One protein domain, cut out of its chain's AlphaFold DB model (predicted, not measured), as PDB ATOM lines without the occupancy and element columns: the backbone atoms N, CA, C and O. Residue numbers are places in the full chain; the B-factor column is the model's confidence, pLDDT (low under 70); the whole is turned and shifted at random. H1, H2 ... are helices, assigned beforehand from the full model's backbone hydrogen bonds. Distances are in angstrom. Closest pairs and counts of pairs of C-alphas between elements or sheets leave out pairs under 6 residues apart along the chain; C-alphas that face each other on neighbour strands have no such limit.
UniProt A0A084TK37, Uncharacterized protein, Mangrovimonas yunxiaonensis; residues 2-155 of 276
ATOM      1  N   LYS A   2     147.102 146.572  59.996       42.34
ATOM      2  CA  LYS A   2     147.908 147.795  59.736       42.34
ATOM      3  C   LYS A   2     147.363 149.095  60.372       42.34
ATOM      4  O   LYS A   2     148.152 149.918  60.815       42.34
ATOM      5  N   LYS A   3     146.034 149.258  60.488       42.75
ATOM      6  CA  LYS A   3     145.403 150.427  61.145       42.75
ATOM      7  C   LYS A   3     145.595 150.472  62.667       42.75
ATOM      8  O   LYS A   3     145.730 151.558  63.210       42.75
ATOM      9  N   HIS A   4     145.634 149.321  63.345       40.91
ATOM     10  CA  HIS A   4     145.814 149.280  64.802       40.91
ATOM     11  C   HIS A   4     147.259 149.576  65.203       40.91
ATOM     12  O   HIS A   4     147.466 150.348  66.122       40.91
ATOM     13  N   ILE A   5     148.246 149.071  64.454       49.75
ATOM     14  CA  ILE A   5     149.667 149.369  64.703       49.75
ATOM     15  C   ILE A   5     149.947 150.872  64.555       49.75
ATOM     16  O   ILE A   5     150.641 151.443  65.388       49.75
ATOM     17  N   LEU A   6     149.352 151.534  63.552       42.75
ATOM     18  CA  LEU A   6     149.487 152.982  63.359       42.75
ATOM     19  C   LEU A   6     148.842 153.787  64.501       42.75
ATOM     20  O   LEU A   6     149.414 154.777  64.941       42.75
ATOM     21  N   LEU A   7     147.678 153.352  65.000       41.69
ATOM     22  CA  LEU A   7     146.966 154.019  66.094       41.69
ATOM     23  C   LEU A   7     147.707 153.872  67.432       41.69
ATOM     24  O   LEU A   7     147.838 154.845  68.166       41.69
ATOM     25  N   THR A   8     148.236 152.679  67.727       51.16
ATOM     26  CA  THR A   8     149.034 152.429  68.935       51.16
ATOM     27  C   THR A   8     150.355 153.198  68.894       51.16
ATOM     28  O   THR A   8     150.757 153.739  69.916       51.16
ATOM     29  N   LEU A   9     150.987 153.323  67.718       41.09
ATOM     30  CA  LEU A   9     152.193 154.137  67.524       41.09
ATOM     31  C   LEU A   9     151.902 155.645  67.670       41.09
ATOM     32  O   LEU A   9     152.695 156.373  68.259       41.09
ATOM     33  N   LEU A  10     150.748 156.126  67.189       43.81
ATOM     34  CA  LEU A  10     150.326 157.520  67.375       43.81
ATOM     35  C   LEU A  10     150.009 157.830  68.845       43.81
ATOM     36  O   LEU A  10     150.338 158.911  69.328       43.81
ATOM     37  N   LEU A  11     149.384 156.891  69.560       42.78
ATOM     38  CA  LEU A  11     149.051 157.028  70.980       42.78
ATOM     39  C   LEU A  11     150.300 156.988  71.873       42.78
ATOM     40  O   LEU A  11     150.379 157.750  72.831       42.78
ATOM     41  N   THR A  12     151.310 156.179  71.543       46.59
ATOM     42  CA  THR A  12     152.577 156.162  72.293       46.59
ATOM     43  C   THR A  12     153.452 157.378  71.998       46.59
ATOM     44  O   THR A  12     154.018 157.935  72.934       46.59
ATOM     45  N   ILE A  13     153.521 157.851  70.746       47.28
ATOM     46  CA  ILE A  13     154.257 159.078  70.388       47.28
ATOM     47  C   ILE A  13     153.570 160.318  70.967       47.28
ATOM     48  O   ILE A  13     154.250 161.197  71.491       47.28
ATOM     49  N   SER A  14     152.235 160.388  70.926       42.25
ATOM     50  CA  SER A  14     151.496 161.497  71.541       42.25
ATOM     51  C   SER A  14     151.642 161.493  73.059       42.25
ATOM     52  O   SER A  14     151.922 162.549  73.605       42.25
ATOM     53  N   ALA A  15     151.589 160.342  73.739       51.44
ATOM     54  CA  ALA A  15     151.874 160.262  75.173       51.44
ATOM     55  C   ALA A  15     153.325 160.663  75.516       51.44
ATOM     56  O   ALA A  15     153.542 161.402  76.476       51.44
ATOM     57  N   PHE A  16     154.315 160.253  74.709       47.50
ATOM     58  CA  PHE A  16     155.714 160.657  74.896       47.50
ATOM     59  C   PHE A  16     155.908 162.165  74.697       47.50
ATOM     60  O   PHE A  16     156.477 162.818  75.571       47.50
ATOM     61  N   ALA A  17     155.377 162.734  73.611       48.34
ATOM     62  CA  ALA A  17     155.440 164.168  73.332       48.34
ATOM     63  C   ALA A  17     154.666 164.995  74.374       48.34
ATOM     64  O   ALA A  17     155.127 166.055  74.791       48.34
ATOM     65  N   PHE A  18     153.523 164.502  74.861       50.91
ATOM     66  CA  PHE A  18     152.747 165.162  75.916       50.91
ATOM     67  C   PHE A  18     153.490 165.147  77.261       50.91
ATOM     68  O   PHE A  18     153.498 166.157  77.959       50.91
ATOM     69  N   SER A  19     154.177 164.043  77.586       50.81
ATOM     70  CA  SER A  19     154.993 163.917  78.804       50.81
ATOM     71  C   SER A  19     156.311 164.704  78.764       50.81
ATOM     72  O   SER A  19     156.828 165.080  79.814       50.81
ATOM     73  N   GLN A  20     156.878 164.945  77.574       55.81
ATOM     74  CA  GLN A  20     158.061 165.796  77.408       55.81
ATOM     75  C   GLN A  20     157.683 167.276  77.500       55.81
ATOM     76  O   GLN A  20     158.315 168.011  78.257       55.81
ATOM     77  N   ASN A  21     156.592 167.679  76.843       57.28
ATOM     78  CA  ASN A  21     156.102 169.054  76.902       57.28
ATOM     79  C   ASN A  21     155.736 169.459  78.344       57.28
ATOM     80  O   ASN A  21     156.259 170.457  78.841       57.28
ATOM     81  N   SER A  22     154.974 168.635  79.083       62.41
ATOM     82  CA  SER A  22     154.562 168.981  80.457       62.41
ATOM     83  C   SER A  22     155.739 169.188  81.424       62.41
ATOM     84  O   SER A  22     155.638 169.969  82.377       62.41
ATOM     85  N   LYS A  23     156.884 168.537  81.171       75.12
ATOM     86  CA  LYS A  23     158.132 168.732  81.926       75.12
ATOM     87  C   LYS A  23     158.831 170.043  81.578       75.12
ATOM     88  O   LYS A  23     159.351 170.695  82.488       75.12
ATOM     89  N   GLU A  24     158.857 170.436  80.307       82.62
ATOM     90  CA  GLU A  24     159.418 171.723  79.873       82.62
ATOM     91  C   GLU A  24     158.609 172.890  80.442       82.62
ATOM     92  O   GLU A  24     159.172 173.776  81.086       82.62
ATOM     93  N   GLU A  25     157.282 172.838  80.320       86.12
ATOM     94  CA  GLU A  25     156.403 173.890  80.834       86.12
ATOM     95  C   GLU A  25     156.454 173.985  82.365       86.12
ATOM     96  O   GLU A  25     156.499 175.080  82.922       86.12
ATOM     97  N   THR A  26     156.546 172.853  83.068       89.69
ATOM     98  CA  THR A  26     156.745 172.867  84.527       89.69
ATOM     99  C   THR A  26     158.087 173.483  84.908       89.69
ATOM    100  O   THR A  26     158.173 174.226  85.883       89.69
ATOM    101  N   SER A  27     159.141 173.209  84.137       91.06
ATOM    102  CA  SER A  27     160.471 173.774  84.392       91.06
ATOM    103  C   SER A  27     160.481 175.287  84.171       91.06
ATOM    104  O   SER A  27     161.062 176.018  84.973       91.06
ATOM    105  N   GLU A  28     159.785 175.762  83.138       91.75
ATOM    106  CA  GLU A  28     159.585 177.190  82.901       91.75
ATOM    107  C   GLU A  28     158.778 177.834  84.034       91.75
ATOM    108  O   GLU A  28     159.213 178.838  84.592       91.75
ATOM    109  N   PHE A  29     157.661 177.231  84.455       93.31
ATOM    110  CA  PHE A  29     156.892 177.712  85.607       93.31
ATOM    111  C   PHE A  29     157.766 177.843  86.864       93.31
ATOM    112  O   PHE A  29     157.803 178.904  87.488       93.31
ATOM    113  N   PHE A  30     158.532 176.801  87.197       94.88
ATOM    114  CA  PHE A  30     159.401 176.762  88.376       94.88
ATOM    115  C   PHE A  30     160.513 177.810  88.327       94.88
ATOM    116  O   PHE A  30     160.887 178.351  89.374       94.88
ATOM    117  N   LYS A  31     161.023 178.112  87.128       93.44
ATOM    118  CA  LYS A  31     161.985 179.190  86.893       93.44
ATOM    119  C   LYS A  31     161.339 180.563  87.082       93.44
ATOM    120  O   LYS A  31     161.918 181.400  87.773       93.44
ATOM    121  N   GLN A  32     160.143 180.778  86.530       92.12
ATOM    122  CA  GLN A  32     159.412 182.048  86.621       92.12
ATOM    123  C   GLN A  32     159.101 182.443  88.069       92.12
ATOM    124  O   GLN A  32     159.260 183.607  88.431       92.12
ATOM    125  N   ILE A  33     158.731 181.479  88.916       93.75
ATOM    126  CA  ILE A  33     158.474 181.739  90.343       93.75
ATOM    127  C   ILE A  33     159.731 181.683  91.221       93.75
ATOM    128  O   ILE A  33     159.630 181.862  92.426       93.75
ATOM    129  N   GLN A  34     160.911 181.398  90.656       94.12
ATOM    130  CA  GLN A  34     162.152 181.187  91.418       94.12
ATOM    131  C   GLN A  34     161.998 180.130  92.531       94.12
ATOM    132  O   GLN A  34     162.479 180.302  93.649       94.12
ATOM    133  N   SER A  35     161.334 179.017  92.218       94.75
ATOM    134  CA  SER A  35     160.943 177.969  93.178       94.75
ATOM    135  C   SER A  35     162.079 177.497  94.097       94.75
ATOM    136  O   SER A  35     161.873 177.449  95.305       94.75
ATOM    137  N   LYS A  36     163.290 177.234  93.573       95.81
ATOM    138  CA  LYS A  36     164.461 176.872  94.402       95.81
ATOM    139  C   LYS A  36     164.752 177.901  95.494       95.81
ATOM    140  O   LYS A  36     165.033 177.522  96.622       95.81
ATOM    141  N   LYS A  37     164.657 179.195  95.177       96.75
ATOM    142  CA  LYS A  37     164.891 180.280  96.138       96.75
ATOM    143  C   LYS A  37     163.796 180.327  97.203       96.75
ATOM    144  O   LYS A  37     164.106 180.515  98.370       96.75
ATOM    145  N   ILE A  38     162.533 180.135  96.814       95.94
ATOM    146  CA  ILE A  38     161.411 180.079  97.764       95.94
ATOM    147  C   ILE A  38     161.603 178.915  98.742       95.94
ATOM    148  O   ILE A  38     161.529 179.119  99.949       95.94
ATOM    149  N   ILE A  39     161.896 177.720  98.222       97.62
ATOM    150  CA  ILE A  39     162.130 176.515  99.027       97.62
ATOM    151  C   ILE A  39     163.332 176.723  99.957       97.62
ATOM    152  O   ILE A  39     163.207 176.523 101.162       97.62
ATOM    153  N   ALA A  40     164.460 177.205  99.427       97.81
ATOM    154  CA  ALA A  40     165.654 177.488 100.220       97.81
ATOM    155  C   ALA A  40     165.383 178.497 101.340       97.81
ATOM    156  O   ALA A  40     165.812 178.283 102.465       97.81
ATOM    157  N   ASN A  41     164.631 179.569 101.077       97.69
ATOM    158  CA  ASN A  41     164.280 180.545 102.109       97.69
ATOM    159  C   ASN A  41     163.473 179.914 103.254       97.69
ATOM    160  O   ASN A  41     163.709 180.245 104.412       97.69
ATOM    161  N   VAL A  42     162.539 179.013 102.937       96.88
ATOM    162  CA  VAL A  42     161.727 178.315 103.945       96.88
ATOM    163  C   VAL A  42     162.592 177.397 104.808       96.88
ATOM    164  O   VAL A  42     162.538 177.491 106.032       96.88
ATOM    165  N   PHE A  43     163.431 176.555 104.202       97.38
ATOM    166  CA  PHE A  43     164.294 175.649 104.965       97.38
ATOM    167  C   PHE A  43     165.420 176.380 105.708       97.38
ATOM    168  O   PHE A  43     165.735 176.017 106.837       97.38
ATOM    169  N   ASN A  44     165.963 177.466 105.154       97.19
ATOM    170  CA  ASN A  44     166.917 178.310 105.872       97.19
ATOM    171  C   ASN A  44     166.269 178.989 107.086       97.19
ATOM    172  O   ASN A  44     166.906 179.093 108.124       97.19
ATOM    173  N   ALA A  45     164.997 179.393 107.010       97.00
ATOM    174  CA  ALA A  45     164.293 179.900 108.187       97.00
ATOM    175  C   ALA A  45     164.144 178.822 109.279       97.00
ATOM    176  O   ALA A  45     164.297 179.128 110.462       97.00
ATOM    177  N   VAL A  46     163.904 177.560 108.898       96.25
ATOM    178  CA  VAL A  46     163.908 176.424 109.841       96.25
ATOM    179  C   VAL A  46     165.291 176.234 110.463       96.25
ATOM    180  O   VAL A  46     165.399 176.161 111.685       96.25
ATOM    181  N   LYS A  47     166.345 176.219 109.644       96.56
ATOM    182  CA  LYS A  47     167.741 176.116 110.089       96.56
ATOM    183  C   LYS A  47     168.101 177.196 111.110       96.56
ATOM    184  O   LYS A  47     168.603 176.877 112.184       96.56
ATOM    185  N   GLU A  48     167.810 178.459 110.810       96.75
ATOM    186  CA  GLU A  48     168.095 179.573 111.722       96.75
ATOM    187  C   GLU A  48     167.277 179.482 113.017       96.75
ATOM    188  O   GLU A  48     167.789 179.775 114.100       96.75
ATOM    189  N   SER A  49     166.030 179.005 112.942       95.25
ATOM    190  CA  SER A  49     165.224 178.738 114.137       95.25
ATOM    191  C   SER A  49     165.833 177.645 115.018       95.25
ATOM    192  O   SER A  49     165.734 177.742 116.238       95.25
ATOM    193  N   ILE A  50     166.446 176.614 114.431       95.56
ATOM    194  CA  ILE A  50     167.141 175.555 115.175       95.56
ATOM    195  C   ILE A  50     168.409 176.117 115.817       95.56
ATOM    196  O   ILE A  50     168.598 175.951 117.017       95.56
ATOM    197  N   LYS A  51     169.228 176.857 115.054       93.56
ATOM    198  CA  LYS A  51     170.459 177.493 115.561       93.56
ATOM    199  C   LYS A  51     170.192 178.462 116.714       93.56
ATOM    200  O   LYS A  51     170.956 178.517 117.668       93.56
ATOM    201  N   THR A  52     169.076 179.186 116.668       94.50
ATOM    202  CA  THR A  52     168.679 180.096 117.758       94.50
ATOM    203  C   THR A  52     168.422 179.351 119.076       94.50
ATOM    204  O   THR A  52     168.686 179.902 120.141       94.50
ATOM    205  N   ASN A  53     167.967 178.095 119.009       93.06
ATOM    206  CA  ASN A  53     167.663 177.252 120.171       93.06
ATOM    207  C   ASN A  53     168.726 176.163 120.409       93.06
ATOM    208  O   ASN A  53     168.491 175.221 121.162       93.06
ATOM    209  N   GLU A  54     169.893 176.263 119.767       93.75
ATOM    210  CA  GLU A  54     170.913 175.209 119.772       93.75
ATOM    211  C   GLU A  54     171.374 174.856 121.187       93.75
ATOM    212  O   GLU A  54     171.453 173.685 121.546       93.75
ATOM    213  N   LYS A  55     171.597 175.872 122.022       94.06
ATOM    214  CA  LYS A  55     171.983 175.671 123.417       94.06
ATOM    215  C   LYS A  55     170.976 174.800 124.173       94.06
ATOM    216  O   LYS A  55     171.370 173.851 124.842       94.06
ATOM    217  N   GLU A  56     169.686 175.102 124.042       93.88
ATOM    218  CA  GLU A  56     168.618 174.346 124.705       93.88
ATOM    219  C   GLU A  56     168.542 172.907 124.178       93.88
ATOM    220  O   GLU A  56     168.300 171.983 124.951       93.88
ATOM    221  N   LEU A  57     168.795 172.698 122.879       93.50
ATOM    222  CA  LEU A  57     168.842 171.362 122.283       93.50
ATOM    223  C   LEU A  57     169.964 170.513 122.888       93.50
ATOM    224  O   LEU A  57     169.698 169.385 123.305       93.50
ATOM    225  N   PHE A  58     171.180 171.057 122.992       93.62
ATOM    226  CA  PHE A  58     172.313 170.368 123.619       93.62
ATOM    227  C   PHE A  58     172.023 170.054 125.091       93.62
ATOM    228  O   PHE A  58     172.100 168.898 125.510       93.62
ATOM    229  N   GLU A  59     171.598 171.056 125.860       91.19
ATOM    230  CA  GLU A  59     171.321 170.892 127.290       91.19
ATOM    231  C   GLU A  59     170.178 169.894 127.547       91.19
ATOM    232  O   GLU A  59     170.240 169.128 128.506       91.19
ATOM    233  N   SER A  60     169.172 169.818 126.663       89.75
ATOM    234  CA  SER A  60     168.086 168.825 126.762       89.75
ATOM    235  C   SER A  60     168.550 167.374 126.610       89.75
ATOM    236  O   SER A  60     167.819 166.453 126.979       89.75
ATOM    237  N   GLN A  61     169.736 167.170 126.033       87.38
ATOM    238  CA  GLN A  61     170.368 165.867 125.879       87.38
ATOM    239  C   GLN A  61     171.512 165.669 126.878       87.38
ATOM    240  O   GLN A  61     172.284 164.744 126.694       87.38
ATOM    241  N   ASP A  62     171.651 166.473 127.935       86.25
ATOM    242  CA  ASP A  62     172.788 166.387 128.869       86.25
ATOM    243  C   ASP A  62     174.159 166.615 128.189       86.25
ATOM    244  O   ASP A  62     175.184 166.094 128.633       86.25
ATOM    245  N   LEU A  63     174.190 167.387 127.096       87.75
ATOM    246  CA  LEU A  63     175.423 167.837 126.449       87.75
ATOM    247  C   LEU A  63     175.809 169.236 126.930       87.75
ATOM    248  O   LEU A  63     174.973 170.135 127.031       87.75
ATOM    249  N   GLU A  64     177.102 169.443 127.179       84.81
ATOM    250  CA  GLU A  64     177.641 170.759 127.514       84.81
ATOM    251  C   GLU A  64     177.721 171.641 126.262       84.81
ATOM    252  O   GLU A  64     178.454 171.348 125.319       84.81
ATOM    253  N   TYR A  65     177.010 172.768 126.264       85.88
ATOM    254  CA  TYR A  65     177.094 173.731 125.172       85.88
ATOM    255  C   TYR A  65     178.339 174.620 125.307       85.88
ATOM    256  O   TYR A  65     178.457 175.404 126.251       85.88
ATOM    257  N   GLY A  66     179.253 174.542 124.338       81.00
ATOM    258  CA  GLY A  66     180.471 175.367 124.301       81.00
ATOM    259  C   GLY A  66     181.709 174.660 123.756       81.00
ATOM    260  O   GLY A  66     182.728 175.308 123.514       81.00
ATOM    261  N   LYS A  67     181.633 173.349 123.524       84.00
ATOM    262  CA  LYS A  67     182.713 172.586 122.900       84.00
ATOM    263  C   LYS A  67     182.664 172.739 121.379       84.00
ATOM    264  O   LYS A  67     181.758 172.242 120.715       84.00
ATOM    265  N   THR A  68     183.665 173.429 120.829       87.31
ATOM    266  CA  THR A  68     183.722 173.819 119.409       87.31
ATOM    267  C   THR A  68     183.555 172.645 118.447       87.31
ATOM    268  O   THR A  68     182.807 172.765 117.485       87.31
ATOM    269  N   GLU A  69     184.210 171.512 118.709       89.06
ATOM    270  CA  GLU A  69     184.170 170.344 117.814       89.06
ATOM    271  C   GLU A  69     182.766 169.725 117.711       89.06
ATOM    272  O   GLU A  69     182.344 169.303 116.640       89.06
ATOM    273  N   GLU A  70     182.014 169.681 118.812       89.06
ATOM    274  CA  GLU A  70     180.663 169.106 118.848       89.06
ATOM    275  C   GLU A  70     179.655 170.005 118.125       89.06
ATOM    276  O   GLU A  70     178.826 169.528 117.350       89.06
ATOM    277  N   ILE A  71     179.779 171.316 118.347       91.94
ATOM    278  CA  ILE A  71     178.997 172.344 117.655       91.94
ATOM    279  C   ILE A  71     179.271 172.276 116.148       91.94
ATOM    280  O   ILE A  71     178.340 172.317 115.349       91.94
ATOM    281  N   GLU A  72     180.533 172.104 115.744       93.62
ATOM    282  CA  GLU A  72     180.900 171.961 114.334       93.62
ATOM    283  C   GLU A  72     180.291 170.699 113.703       93.62
ATOM    284  O   GLU A  72     179.738 170.773 112.605       93.62
ATOM    285  N   ILE A  73     180.319 169.557 114.402       91.44
ATOM    286  CA  ILE A  73     179.656 168.324 113.943       91.44
ATOM    287  C   ILE A  73     178.157 168.564 113.738       91.44
ATOM    288  O   ILE A  73     177.620 168.219 112.683       91.44
ATOM    289  N   PHE A  74     177.488 169.179 114.716       95.19
ATOM    290  CA  PHE A  74     176.059 169.463 114.631       95.19
ATOM    291  C   PHE A  74     175.726 170.445 113.497       95.19
ATOM    292  O   PHE A  74     174.763 170.232 112.759       95.19
ATOM    293  N   HIS A  75     176.532 171.495 113.311       95.94
ATOM    294  CA  HIS A  75     176.345 172.462 112.225       95.94
ATOM    295  C   HIS A  75     176.540 171.821 110.856       95.94
ATOM    296  O   HIS A  75     175.728 172.072 109.968       95.94
ATOM    297  N   ASN A  76     177.562 170.981 110.686       95.94
ATOM    298  CA  ASN A  76     177.799 170.273 109.430       95.94
ATOM    299  C   ASN A  76     176.628 169.343 109.089       95.94
ATOM    300  O   ASN A  76     176.111 169.416 107.976       95.94
ATOM    301  N   PHE A  77     176.148 168.559 110.061       95.31
ATOM    302  CA  PHE A  77     174.941 167.743 109.901       95.31
ATOM    303  C   PHE A  77     173.735 168.592 109.469       95.31
ATOM    304  O   PHE A  77     173.090 168.293 108.466       95.31
ATOM    305  N   LEU A  78     173.444 169.676 110.196       96.19
ATOM    306  CA  LEU A  78     172.273 170.505 109.919       96.19
ATOM    307  C   LEU A  78     172.359 171.157 108.531       96.19
ATOM    308  O   LEU A  78     171.349 171.296 107.842       96.19
ATOM    309  N   ASP A  79     173.554 171.564 108.114       96.50
ATOM    310  CA  ASP A  79     173.801 172.138 106.795       96.50
ATOM    311  C   ASP A  79     173.598 171.103 105.678       96.50
ATOM    312  O   ASP A  79     172.952 171.413 104.673       96.50
ATOM    313  N   GLU A  80     174.108 169.883 105.850       94.81
ATOM    314  CA  GLU A  80     173.917 168.778 104.906       94.81
ATOM    315  C   GLU A  80     172.436 168.399 104.775       94.81
ATOM    316  O   GLU A  80     171.903 168.398 103.660       94.81
ATOM    317  N   GLU A  81     171.745 168.183 105.897       93.56
ATOM    318  CA  GLU A  81     170.347 167.740 105.916       93.56
ATOM    319  C   GLU A  81     169.405 168.787 105.300       93.56
ATOM    320  O   GLU A  81     168.535 168.480 104.481       93.56
ATOM    321  N   ILE A  82     169.624 170.070 105.612       96.31
ATOM    322  CA  ILE A  82     168.841 171.170 105.036       96.31
ATOM    323  C   ILE A  82     169.049 171.272 103.522       96.31
ATOM    324  O   ILE A  82     168.081 171.482 102.785       96.31
ATOM    325  N   ASN A  83     170.280 171.101 103.034       95.31
ATOM    326  CA  ASN A  83     170.554 171.120 101.596       95.31
ATOM    327  C   ASN A  83     169.886 169.940 100.874       95.31
ATOM    328  O   ASN A  83     169.278 170.143  99.817       95.31
ATOM    329  N   LEU A  84     169.927 168.742 101.468       94.44
ATOM    330  CA  LEU A  84     169.222 167.567 100.953       94.44
ATOM    331  C   LEU A  84     167.713 167.820 100.874       94.44
ATOM    332  O   LEU A  84     167.108 167.620  99.819       94.44
ATOM    333  N   PHE A  85     167.102 168.356 101.934       95.62
ATOM    334  CA  PHE A  85     165.672 168.667 101.932       95.62
ATOM    335  C   PHE A  85     165.277 169.738 100.921       95.62
ATOM    336  O   PHE A  85     164.191 169.638 100.340       95.62
ATOM    337  N   ILE A  86     166.127 170.733 100.668       96.00
ATOM    338  CA  ILE A  86     165.878 171.739  99.629       96.00
ATOM    339  C   ILE A  86     165.801 171.077  98.248       96.00
ATOM    340  O   ILE A  86     164.847 171.333  97.500       96.00
ATOM    341  N   ASP A  87     166.775 170.234  97.902       93.88
ATOM    342  CA  ASP A  87     166.818 169.586  96.590       93.88
ATOM    343  C   ASP A  87     165.722 168.521  96.433       93.88
ATOM    344  O   ASP A  87     165.040 168.493  95.401       93.88
ATOM    345  N   ASP A  88     165.474 167.714  97.465       93.44
ATOM    346  CA  ASP A  88     164.378 166.743  97.499       93.44
ATOM    347  C   ASP A  88     163.021 167.423  97.327       93.44
ATOM    348  O   ASP A  88     162.237 167.040  96.455       93.44
ATOM    349  N   THR A  89     162.760 168.481  98.099       95.81
ATOM    350  CA  THR A  89     161.498 169.229  98.023       95.81
ATOM    351  C   THR A  89     161.327 169.864  96.649       95.81
ATOM    352  O   THR A  89     160.232 169.840  96.082       95.81
ATOM    353  N   TYR A  90     162.398 170.409  96.065       95.81
ATOM    354  CA  TYR A  90     162.350 170.947  94.707       95.81
ATOM    355  C   TYR A  90     161.981 169.869  93.680       95.81
ATOM    356  O   TYR A  90     161.127 170.109  92.818       95.81
ATOM    357  N   ASN A  91     162.590 168.687  93.776       92.94
ATOM    358  CA  ASN A  91     162.323 167.572  92.871       92.94
ATOM    359  C   ASN A  91     160.902 167.022  93.040       92.94
ATOM    360  O   ASN A  91     160.213 166.809  92.037       92.94
ATOM    361  N   GLU A  92     160.438 166.858  94.278       93.94
ATOM    362  CA  GLU A  92     159.082 166.408  94.585       93.94
ATOM    363  C   GLU A  92     158.037 167.402  94.066       93.94
ATOM    364  O   GLU A  92     157.111 167.020  93.345       93.94
ATOM    365  N   MET A  93     158.220 168.696  94.344       94.50
ATOM    366  CA  MET A  93     157.354 169.754  93.826       94.50
ATOM    367  C   MET A  93     157.347 169.739  92.295       94.50
ATOM    368  O   MET A  93     156.283 169.752  91.673       94.50
ATOM    369  N   ARG A  94     158.515 169.651  91.650       93.44
ATOM    370  CA  ARG A  94     158.599 169.598  90.183       93.44
ATOM    371  C   ARG A  94     157.853 168.387  89.628       93.44
ATOM    372  O   ARG A  94     157.139 168.518  88.634       93.44
ATOM    373  N   TYR A  95     157.968 167.232  90.278       89.25
ATOM    374  CA  TYR A  95     157.224 166.035  89.908       89.25
ATOM    375  C   TYR A  95     155.708 166.252  90.040       89.25
ATOM    376  O   TYR A  95     154.991 166.073  89.053       89.25
ATOM    377  N   LYS A  96     155.232 166.742  91.194       90.31
ATOM    378  CA  LYS A  96     153.811 167.039  91.457       90.31
ATOM    379  C   LYS A  96     153.196 168.013  90.451       90.31
ATOM    380  O   LYS A  96     152.025 167.884  90.105       90.31
ATOM    381  N   TYR A  97     153.954 169.000  89.977       91.25
ATOM    382  CA  TYR A  97     153.458 169.945  88.972       91.25
ATOM    383  C   TYR A  97     153.538 169.393  87.547       91.25
ATOM    384  O   TYR A  97     152.648 169.678  86.748       91.25
ATOM    385  N   SER A  98     154.515 168.532  87.244       87.69
ATOM    386  CA  SER A  98     154.648 167.904  85.919       87.69
ATOM    387  C   SER A  98     153.501 166.958  85.550       87.69
ATOM    388  O   SER A  98     153.298 166.668  84.368       87.69
ATOM    389  N   THR A  99     152.744 166.499  86.550       86.31
ATOM    390  CA  THR A  99     151.558 165.649  86.385       86.31
ATOM    391  C   THR A  99     150.255 166.447  86.261       86.31
ATOM    392  O   THR A  99     149.215 165.863  85.951       86.31
ATOM    393  N   LYS A 100     150.274 167.773  86.471       87.50
ATOM    394  CA  LYS A 100     149.086 168.624  86.297       87.50
ATOM    395  C   LYS A 100     148.768 168.823  84.804       87.50
ATOM    396  O   LYS A 100     149.669 168.752  83.965       87.50
ATOM    397  N   PRO A 101     147.504 169.121  84.443       88.31
ATOM    398  CA  PRO A 101     147.145 169.420  83.061       88.31
ATOM    399  C   PRO A 101     147.963 170.590  82.501       88.31
ATOM    400  O   PRO A 101     148.086 171.630  83.152       88.31
ATOM    401  N   LYS A 102     148.461 170.445  81.268       86.19
ATOM    402  CA  LYS A 102     149.289 171.452  80.584       86.19
ATOM    403  C   LYS A 102     148.681 172.858  80.621       86.19
ATOM    404  O   LYS A 102     149.368 173.813  80.972       86.19
ATOM    405  N   ASP A 103     147.385 172.976  80.340       87.62
ATOM    406  CA  ASP A 103     146.684 174.268  80.323       87.62
ATOM    407  C   ASP A 103     146.695 174.965  81.690       87.62
ATOM    408  O   ASP A 103     146.740 176.193  81.769       87.62
ATOM    409  N   SER A 104     146.718 174.191  82.780       90.44
ATOM    410  CA  SER A 104     146.863 174.746  84.129       90.44
ATOM    411  C   SER A 104     148.260 175.328  84.335       90.44
ATOM    412  O   SER A 104     148.384 176.440  84.840       90.44
ATOM    413  N   ILE A 105     149.305 174.621  83.891       91.81
ATOM    414  CA  ILE A 105     150.690 175.102  83.981       91.81
ATOM    415  C   ILE A 105     150.891 176.362  83.134       91.81
ATOM    416  O   ILE A 105     151.454 177.338  83.624       91.81
ATOM    417  N   LEU A 106     150.362 176.399  81.907       90.69
ATOM    418  CA  LEU A 106     150.410 177.594  81.056       90.69
ATOM    419  C   LEU A 106     149.689 178.788  81.696       90.69
ATOM    420  O   LEU A 106     150.215 179.903  81.687       90.69
ATOM    421  N   LYS A 107     148.522 178.556  82.313       92.25
ATOM    422  CA  LYS A 107     147.812 179.587  83.080       92.25
ATOM    423  C   LYS A 107     148.669 180.109  84.234       92.25
ATOM    424  O   LYS A 107     148.746 181.320  84.421       92.25
ATOM    425  N   TYR A 108     149.336 179.231  84.982       94.00
ATOM    426  CA  TYR A 108     150.227 179.651  86.065       94.00
ATOM    427  C   TYR A 108     151.425 180.447  85.546       94.00
ATOM    428  O   TYR A 108     151.730 181.486  86.113       94.00
ATOM    429  N   ILE A 109     152.052 180.036  84.440       91.50
ATOM    430  CA  ILE A 109     153.137 180.804  83.806       91.50
ATOM    431  C   ILE A 109     152.663 182.210  83.430       91.50
ATOM    432  O   ILE A 109     153.390 183.176  83.658       91.50
ATOM    433  N   SER A 110     151.455 182.338  82.872       92.31
ATOM    434  CA  SER A 110     150.883 183.645  82.529       92.31
ATOM    435  C   SER A 110     150.725 184.525  83.769       92.31
ATOM    436  O   SER A 110     151.215 185.647  83.778       92.31
ATOM    437  N   ILE A 111     150.123 183.990  84.839       91.56
ATOM    438  CA  ILE A 111     149.938 184.731  86.097       91.56
ATOM    439  C   ILE A 111     151.300 185.091  86.709       91.56
ATOM    440  O   ILE A 111     151.481 186.212  87.162       91.56
ATOM    441  N   ALA A 112     152.282 184.184  86.682       90.62
ATOM    442  CA  ALA A 112     153.607 184.409  87.263       90.62
ATOM    443  C   ALA A 112     154.353 185.592  86.631       90.62
ATOM    444  O   ALA A 112     155.086 186.290  87.331       90.62
ATOM    445  N   LYS A 113     154.165 185.818  85.325       88.25
ATOM    446  CA  LYS A 113     154.767 186.943  84.592       88.25
ATOM    447  C   LYS A 113     154.170 188.294  84.984       88.25
ATOM    448  O   LYS A 113     154.847 189.308  84.858       88.25
ATOM    449  N   GLU A 114     152.922 188.301  85.437       88.06
ATOM    450  CA  GLU A 114     152.190 189.509  85.825       88.06
ATOM    451  C   GLU A 114     152.314 189.780  87.331       88.06
ATOM    452  O   GLU A 114     152.542 190.916  87.745       88.06
ATOM    453  N   ASN A 115     152.186 188.735  88.154       86.94
ATOM    454  CA  ASN A 115     152.169 188.819  89.609       86.94
ATOM    455  C   ASN A 115     152.669 187.516  90.261       86.94
ATOM    456  O   ASN A 115     151.938 186.530  90.409       86.94
ATOM    457  N   GLN A 116     153.925 187.531  90.712       77.88
ATOM    458  CA  GLN A 116     154.552 186.377  91.360       77.88
ATOM    459  C   GLN A 116     153.874 185.965  92.675       77.88
ATOM    460  O   GLN A 116     153.828 184.779  92.978       77.88
ATOM    461  N   THR A 117     153.324 186.888  93.463       82.56
ATOM    462  CA  THR A 117     152.702 186.528  94.751       82.56
ATOM    463  C   THR A 117     151.374 185.808  94.538       82.56
ATOM    464  O   THR A 117     151.104 184.783  95.164       82.56
ATOM    465  N   GLU A 118     150.566 186.313  93.607       88.62
ATOM    466  CA  GLU A 118     149.246 185.766  93.295       88.62
ATOM    467  C   GLU A 118     149.325 184.361  92.689       88.62
ATOM    468  O   GLU A 118     148.500 183.498  93.005       88.62
ATOM    469  N   VAL A 119     150.335 184.088  91.849       91.81
ATOM    470  CA  VAL A 119     150.494 182.745  91.278       91.81
ATOM    471  C   VAL A 119     150.805 181.700  92.348       91.81
ATOM    472  O   VAL A 119     150.346 180.567  92.220       91.81
ATOM    473  N   LEU A 120     151.523 182.046  93.423       91.62
ATOM    474  CA  LEU A 120     151.846 181.089  94.490       91.62
ATOM    475  C   LEU A 120     150.593 180.603  95.228       91.62
ATOM    476  O   LEU A 120     150.535 179.446  95.642       91.62
ATOM    477  N   GLU A 121     149.585 181.465  95.351       89.00
ATOM    478  CA  GLU A 121     148.291 181.125  95.947       89.00
ATOM    479  C   GLU A 121     147.409 180.377  94.949       89.00
ATOM    480  O   GLU A 121     146.952 179.270  95.230       89.00
ATOM    481  N   LYS A 122     147.238 180.918  93.736       90.88
ATOM    482  CA  LYS A 122     146.370 180.318  92.710       90.88
ATOM    483  C   LYS A 122     146.848 178.955  92.213       90.88
ATOM    484  O   LYS A 122     146.030 178.153  91.773       90.88
ATOM    485  N   SER A 123     148.152 178.702  92.249       90.69
ATOM    486  CA  SER A 123     148.727 177.411  91.861       90.69
ATOM    487  C   SER A 123     148.749 176.388  92.998       90.69
ATOM    488  O   SER A 123     149.110 175.237  92.745       90.69
ATOM    489  N   GLY A 124     148.404 176.790  94.229       93.00
ATOM    490  CA  GLY A 124     148.520 175.958  95.429       93.00
ATOM    491  C   GLY A 124     149.962 175.716  95.892       93.00
ATOM    492  O   GLY A 124     150.183 174.865  96.747       93.00
ATOM    493  N   PHE A 125     150.949 176.445  95.351       95.06
ATOM    494  CA  PHE A 125     152.370 176.188  95.612       95.06
ATOM    495  C   PHE A 125     152.718 176.305  97.095       95.06
ATOM    496  O   PHE A 125     153.426 175.450  97.620       95.06
ATOM    497  N   LYS A 126     152.189 177.331  97.782       93.19
ATOM    498  CA  LYS A 126     152.404 177.511  99.229       93.19
ATOM    499  C   LYS A 126     151.866 176.323 100.029       93.19
ATOM    500  O   LYS A 126     152.579 175.790 100.865       93.19
ATOM    501  N   GLN A 127     150.646 175.879  99.724       94.94
ATOM    502  CA  GLN A 127     149.993 174.777 100.432       94.94
ATOM    503  C   GLN A 127     150.753 173.453 100.258       94.94
ATOM    504  O   GLN A 127     150.938 172.715 101.223       94.94
ATOM    505  N   GLU A 128     151.211 173.159  99.040       95.12
ATOM    506  CA  GLU A 128     152.018 171.964  98.769       95.12
ATOM    507  C   GLU A 128     153.372 172.026  99.486       95.12
ATOM    508  O   GLU A 128     153.773 171.051 100.122       95.12
ATOM    509  N   LEU A 129     154.046 173.182  99.448       96.50
ATOM    510  CA  LEU A 129     155.315 173.381 100.147       96.50
ATOM    511  C   LEU A 129     155.160 173.233 101.666       96.50
ATOM    512  O   LEU A 129     155.971 172.564 102.294       96.50
ATOM    513  N   GLU A 130     154.109 173.803 102.256       95.38
ATOM    514  CA  GLU A 130     153.804 173.648 103.684       95.38
ATOM    515  C   GLU A 130     153.534 172.188 104.066       95.38
ATOM    516  O   GLU A 130     153.929 171.752 105.147       95.38
ATOM    517  N   SER A 131     152.873 171.423 103.193       95.19
ATOM    518  CA  SER A 131     152.636 169.997 103.427       95.19
ATOM    519  C   SER A 131     153.943 169.205 103.459       95.19
ATOM    520  O   SER A 131     154.143 168.420 104.382       95.19
ATOM    521  N   ILE A 132     154.831 169.428 102.484       94.69
ATOM    522  CA  ILE A 132     156.138 168.753 102.422       94.69
ATOM    523  C   ILE A 132     157.008 169.181 103.605       94.69
ATOM    524  O   ILE A 132     157.634 168.344 104.249       94.69
ATOM    525  N   LEU A 133     157.003 170.473 103.943       94.81
ATOM    526  CA  LEU A 133     157.756 171.002 105.075       94.81
ATOM    527  C   LEU A 133     157.387 170.296 106.381       94.81
ATOM    528  O   LEU A 133     158.279 169.896 107.120       94.81
ATOM    529  N   LYS A 134     156.088 170.117 106.659       94.56
ATOM    530  CA  LYS A 134     155.624 169.424 107.871       94.56
ATOM    531  C   LYS A 134     156.130 167.989 107.943       94.56
ATOM    532  O   LYS A 134     156.524 167.544 109.013       94.56
ATOM    533  N   GLU A 135     156.129 167.280 106.819       93.00
ATOM    534  CA  GLU A 135     156.673 165.926 106.745       93.00
ATOM    535  C   GLU A 135     158.186 165.925 107.018       93.00
ATOM    536  O   GLU A 135     158.661 165.206 107.896       93.00
ATOM    537  N   LYS A 136     158.940 166.788 106.326       92.25
ATOM    538  CA  LYS A 136     160.398 166.898 106.479       92.25
ATOM    539  C   LYS A 136     160.824 167.352 107.876       92.25
ATOM    540  O   LYS A 136     161.837 166.881 108.378       92.25
ATOM    541  N   GLN A 137     160.037 168.193 108.546       90.81
ATOM    542  CA  GLN A 137     160.298 168.605 109.930       90.81
ATOM    543  C   GLN A 137     160.233 167.437 110.923       90.81
ATOM    544  O   GLN A 137     160.991 167.435 111.888       90.81
ATOM    545  N   VAL A 138     159.374 166.437 110.695       91.81
ATOM    546  CA  VAL A 138     159.328 165.239 111.552       91.81
ATOM    547  C   VAL A 138     160.620 164.436 111.425       91.81
ATOM    548  O   VAL A 138     161.171 164.019 112.442       91.81
ATOM    549  N   TYR A 139     161.120 164.250 110.198       90.25
ATOM    550  CA  TYR A 139     162.408 163.591 109.969       90.25
ATOM    551  C   TYR A 139     163.553 164.394 110.596       90.25
ATOM    552  O   TYR A 139     164.259 163.853 111.439       90.25
ATOM    553  N   LEU A 140     163.613 165.706 110.341       92.31
ATOM    554  CA  LEU A 140     164.646 166.590 110.891       92.31
ATOM    555  C   LEU A 140     164.762 166.505 112.416       92.31
ATOM    556  O   LEU A 140     165.861 166.467 112.954       92.31
ATOM    557  N   ILE A 141     163.629 166.491 113.124       91.25
ATOM    558  CA  ILE A 141     163.615 166.389 114.589       91.25
ATOM    559  C   ILE A 141     164.195 165.047 115.044       91.25
ATOM    560  O   ILE A 141     164.938 164.999 116.025       91.25
ATOM    561  N   ASN A 142     163.860 163.952 114.358       89.31
ATOM    562  CA  ASN A 142     164.421 162.644 114.678       89.31
ATOM    563  C   ASN A 142     165.928 162.614 114.419       89.31
ATOM    564  O   ASN A 142     166.667 162.150 115.286       89.31
ATOM    565  N   ASP A 143     166.374 163.160 113.291       91.12
ATOM    566  CA  ASP A 143     167.783 163.168 112.906       91.12
ATOM    567  C   ASP A 143     168.612 164.060 113.842       91.12
ATOM    568  O   ASP A 143     169.639 163.614 114.340       91.12
ATOM    569  N   ILE A 144     168.106 165.240 114.233       92.69
ATOM    570  CA  ILE A 144     168.716 166.084 115.281       92.69
ATOM    571  C   ILE A 144     168.903 165.294 116.581       92.69
ATOM    572  O   ILE A 144     169.985 165.307 117.166       92.69
ATOM    573  N   ASN A 145     167.863 164.591 117.039       90.19
ATOM    574  CA  ASN A 145     167.945 163.803 118.269       90.19
ATOM    575  C   ASN A 145     168.961 162.659 118.152       90.19
ATOM    576  O   ASN A 145     169.631 162.339 119.134       90.19
ATOM    577  N   LEU A 146     169.067 162.027 116.982       88.38
ATOM    578  CA  LEU A 146     170.060 160.986 116.728       88.38
ATOM    579  C   LEU A 146     171.475 161.567 116.735       88.38
ATOM    580  O   LEU A 146     172.309 161.069 117.486       88.38
ATOM    581  N   THR A 147     171.725 162.656 116.010       91.00
ATOM    582  CA  THR A 147     173.038 163.311 115.965       91.00
ATOM    583  C   THR A 147     173.498 163.761 117.349       91.00
ATOM    584  O   THR A 147     174.641 163.517 117.724       91.00
ATOM    585  N   LEU A 148     172.618 164.366 118.154       91.31
ATOM    586  CA  LEU A 148     172.975 164.763 119.521       91.31
ATOM    587  C   LEU A 148     173.293 163.547 120.405       91.31
ATOM    588  O   LEU A 148     174.243 163.587 121.183       91.31
ATOM    589  N   ARG A 149     172.570 162.432 120.256       88.12
ATOM    590  CA  ARG A 149     172.909 161.180 120.959       88.12
ATOM    591  C   ARG A 149     174.255 160.612 120.521       88.12
ATOM    592  O   ARG A 149     175.017 160.165 121.367       88.12
ATOM    593  N   GLU A 150     174.574 160.658 119.232       87.12
ATOM    594  CA  GLU A 150     175.874 160.208 118.717       87.12
ATOM    595  C   GLU A 150     177.024 161.089 119.226       87.12
ATOM    596  O   GLU A 150     178.090 160.578 119.570       87.12
ATOM    597  N   ILE A 151     176.810 162.405 119.343       89.12
ATOM    598  CA  ILE A 151     177.764 163.314 119.994       89.12
ATOM    599  C   ILE A 151     177.939 162.919 121.465       89.12
ATOM    600  O   ILE A 151     179.068 162.796 121.941       89.12
ATOM    601  N   ARG A 152     176.836 162.674 122.177       88.06
ATOM    602  CA  ARG A 152     176.839 162.328 123.603       88.06
ATOM    603  C   ARG A 152     177.483 160.986 123.910       88.06
ATOM    604  O   ARG A 152     178.183 160.873 124.916       88.06
ATOM    605  N   ALA A 153     177.294 159.996 123.043       86.00
ATOM    606  CA  ALA A 153     177.880 158.668 123.181       86.00
ATOM    607  C   ALA A 153     179.415 158.701 123.296       86.00
ATOM    608  O   ALA A 153     179.992 157.820 123.918       86.00
ATOM    609  N   LYS A 154     180.085 159.750 122.798       83.19
ATOM    610  CA  LYS A 154     181.542 159.919 122.944       83.19
ATOM    611  C   LYS A 154     182.008 160.150 124.383       83.19
ATOM    612  O   LYS A 154     183.184 159.949 124.673       83.19
ATOM    613  N   TYR A 155     181.125 160.626 125.259       81.56
ATOM    614  CA  TYR A 155     181.461 161.012 126.636       81.56
ATOM    615  C   TYR A 155     180.914 160.047 127.679       81.56
ATOM    616  O   TYR A 155     181.319 160.114 128.837       81.56
TER     617      TYR A 155
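This is residues 2 to 155 of the 276 residues of an uncharacterized protein of Mangrovimonas yunxiaonensis (UniProt A0A084TK37). Three helices, H2, H4 and H7, make a loose up-and-down bundle, each running against the one before it, with short H3 at one end. At the other end the last part of H1 and the hairpin of H5 and H6 form a second group, and residues 2 to 17 of H1 stick out from it as a long arm. The printed part has 154 residues with seven named helices, H1 to H7 in order, and no named strand; the class is all helix. The whole is loose, with a radius of gyration of the C-alphas of 21.7 A, and flat, spanning 75 by 41 by 20 A.

H4, residues 68 to 98, is the hub, touching three helices. With residues 78 to 90 alone it touches H2, residues 35 to 52, at a shallow tilt of 28 degrees, opposite ways; the closest C-alphas are those of Ala 40 and Ile 86, 5.8 A apart. H4 touches H7, residues 125 to 153, at a shallow tilt of 26 degrees, opposite ways, closest at the C-alphas of Glu 70 and Ile 151, 6.6 A. H2 and H7 are close but not clearly touching, the C-alphas of Ile 39 and Leu 129 being closest at 7.6 A. H7 has a kink of 27 degrees near residue 136. H3, residues 54 to 60, is near H4, with 7 pairs of C-alphas within 10 A. H1, residues 2 to 32, touches H4 with residues 22 to 30 alone, at a steep tilt of 45 degrees, closest at the C-alphas of Lys 23 and Ser 98, 5.4 A. H1 touches H5, residues 102 to 114, at a shallow tilt of 21 degrees, the same way, closest at the C-alphas of Phe 29 and Ile 109, 5.2 A. H5 and H6, residues 116 to 122, touch as a helical hairpin, closest at the C-alphas of Ala 112 and Val 119, 5.3 A; their tilt of 36 degrees is only just steep. Every O i to N i+4 pair is within hydrogen-bond range in H2, H3 and H4, against 26 of 27 in H1, 8 of 9 in H5, 24 of 25 in H7 and 1 of 3 in H6, where 3 of 4 O i to N i+3 pairs are within range.

H4 is 44.7 A long, from C-alpha 68 at (183.722, 173.819, 119.409). H1 measures 45.0 A from C-alpha 2 at (147.908, 147.795, 59.736), H7 41.4 A to C-alpha 153 at (177.880, 158.668, 123.181), H2 25.9 A, H5 19.0 A, H6 10.3 A and H3 9.9 A.

The C-alphas of Lys 2 and Glu 64, the two farthest apart, are 77.5 A apart. The printed part has no cut and no long link. The mean pLDDT of the printed part is 85.7; residues 2 to 22 are under 70.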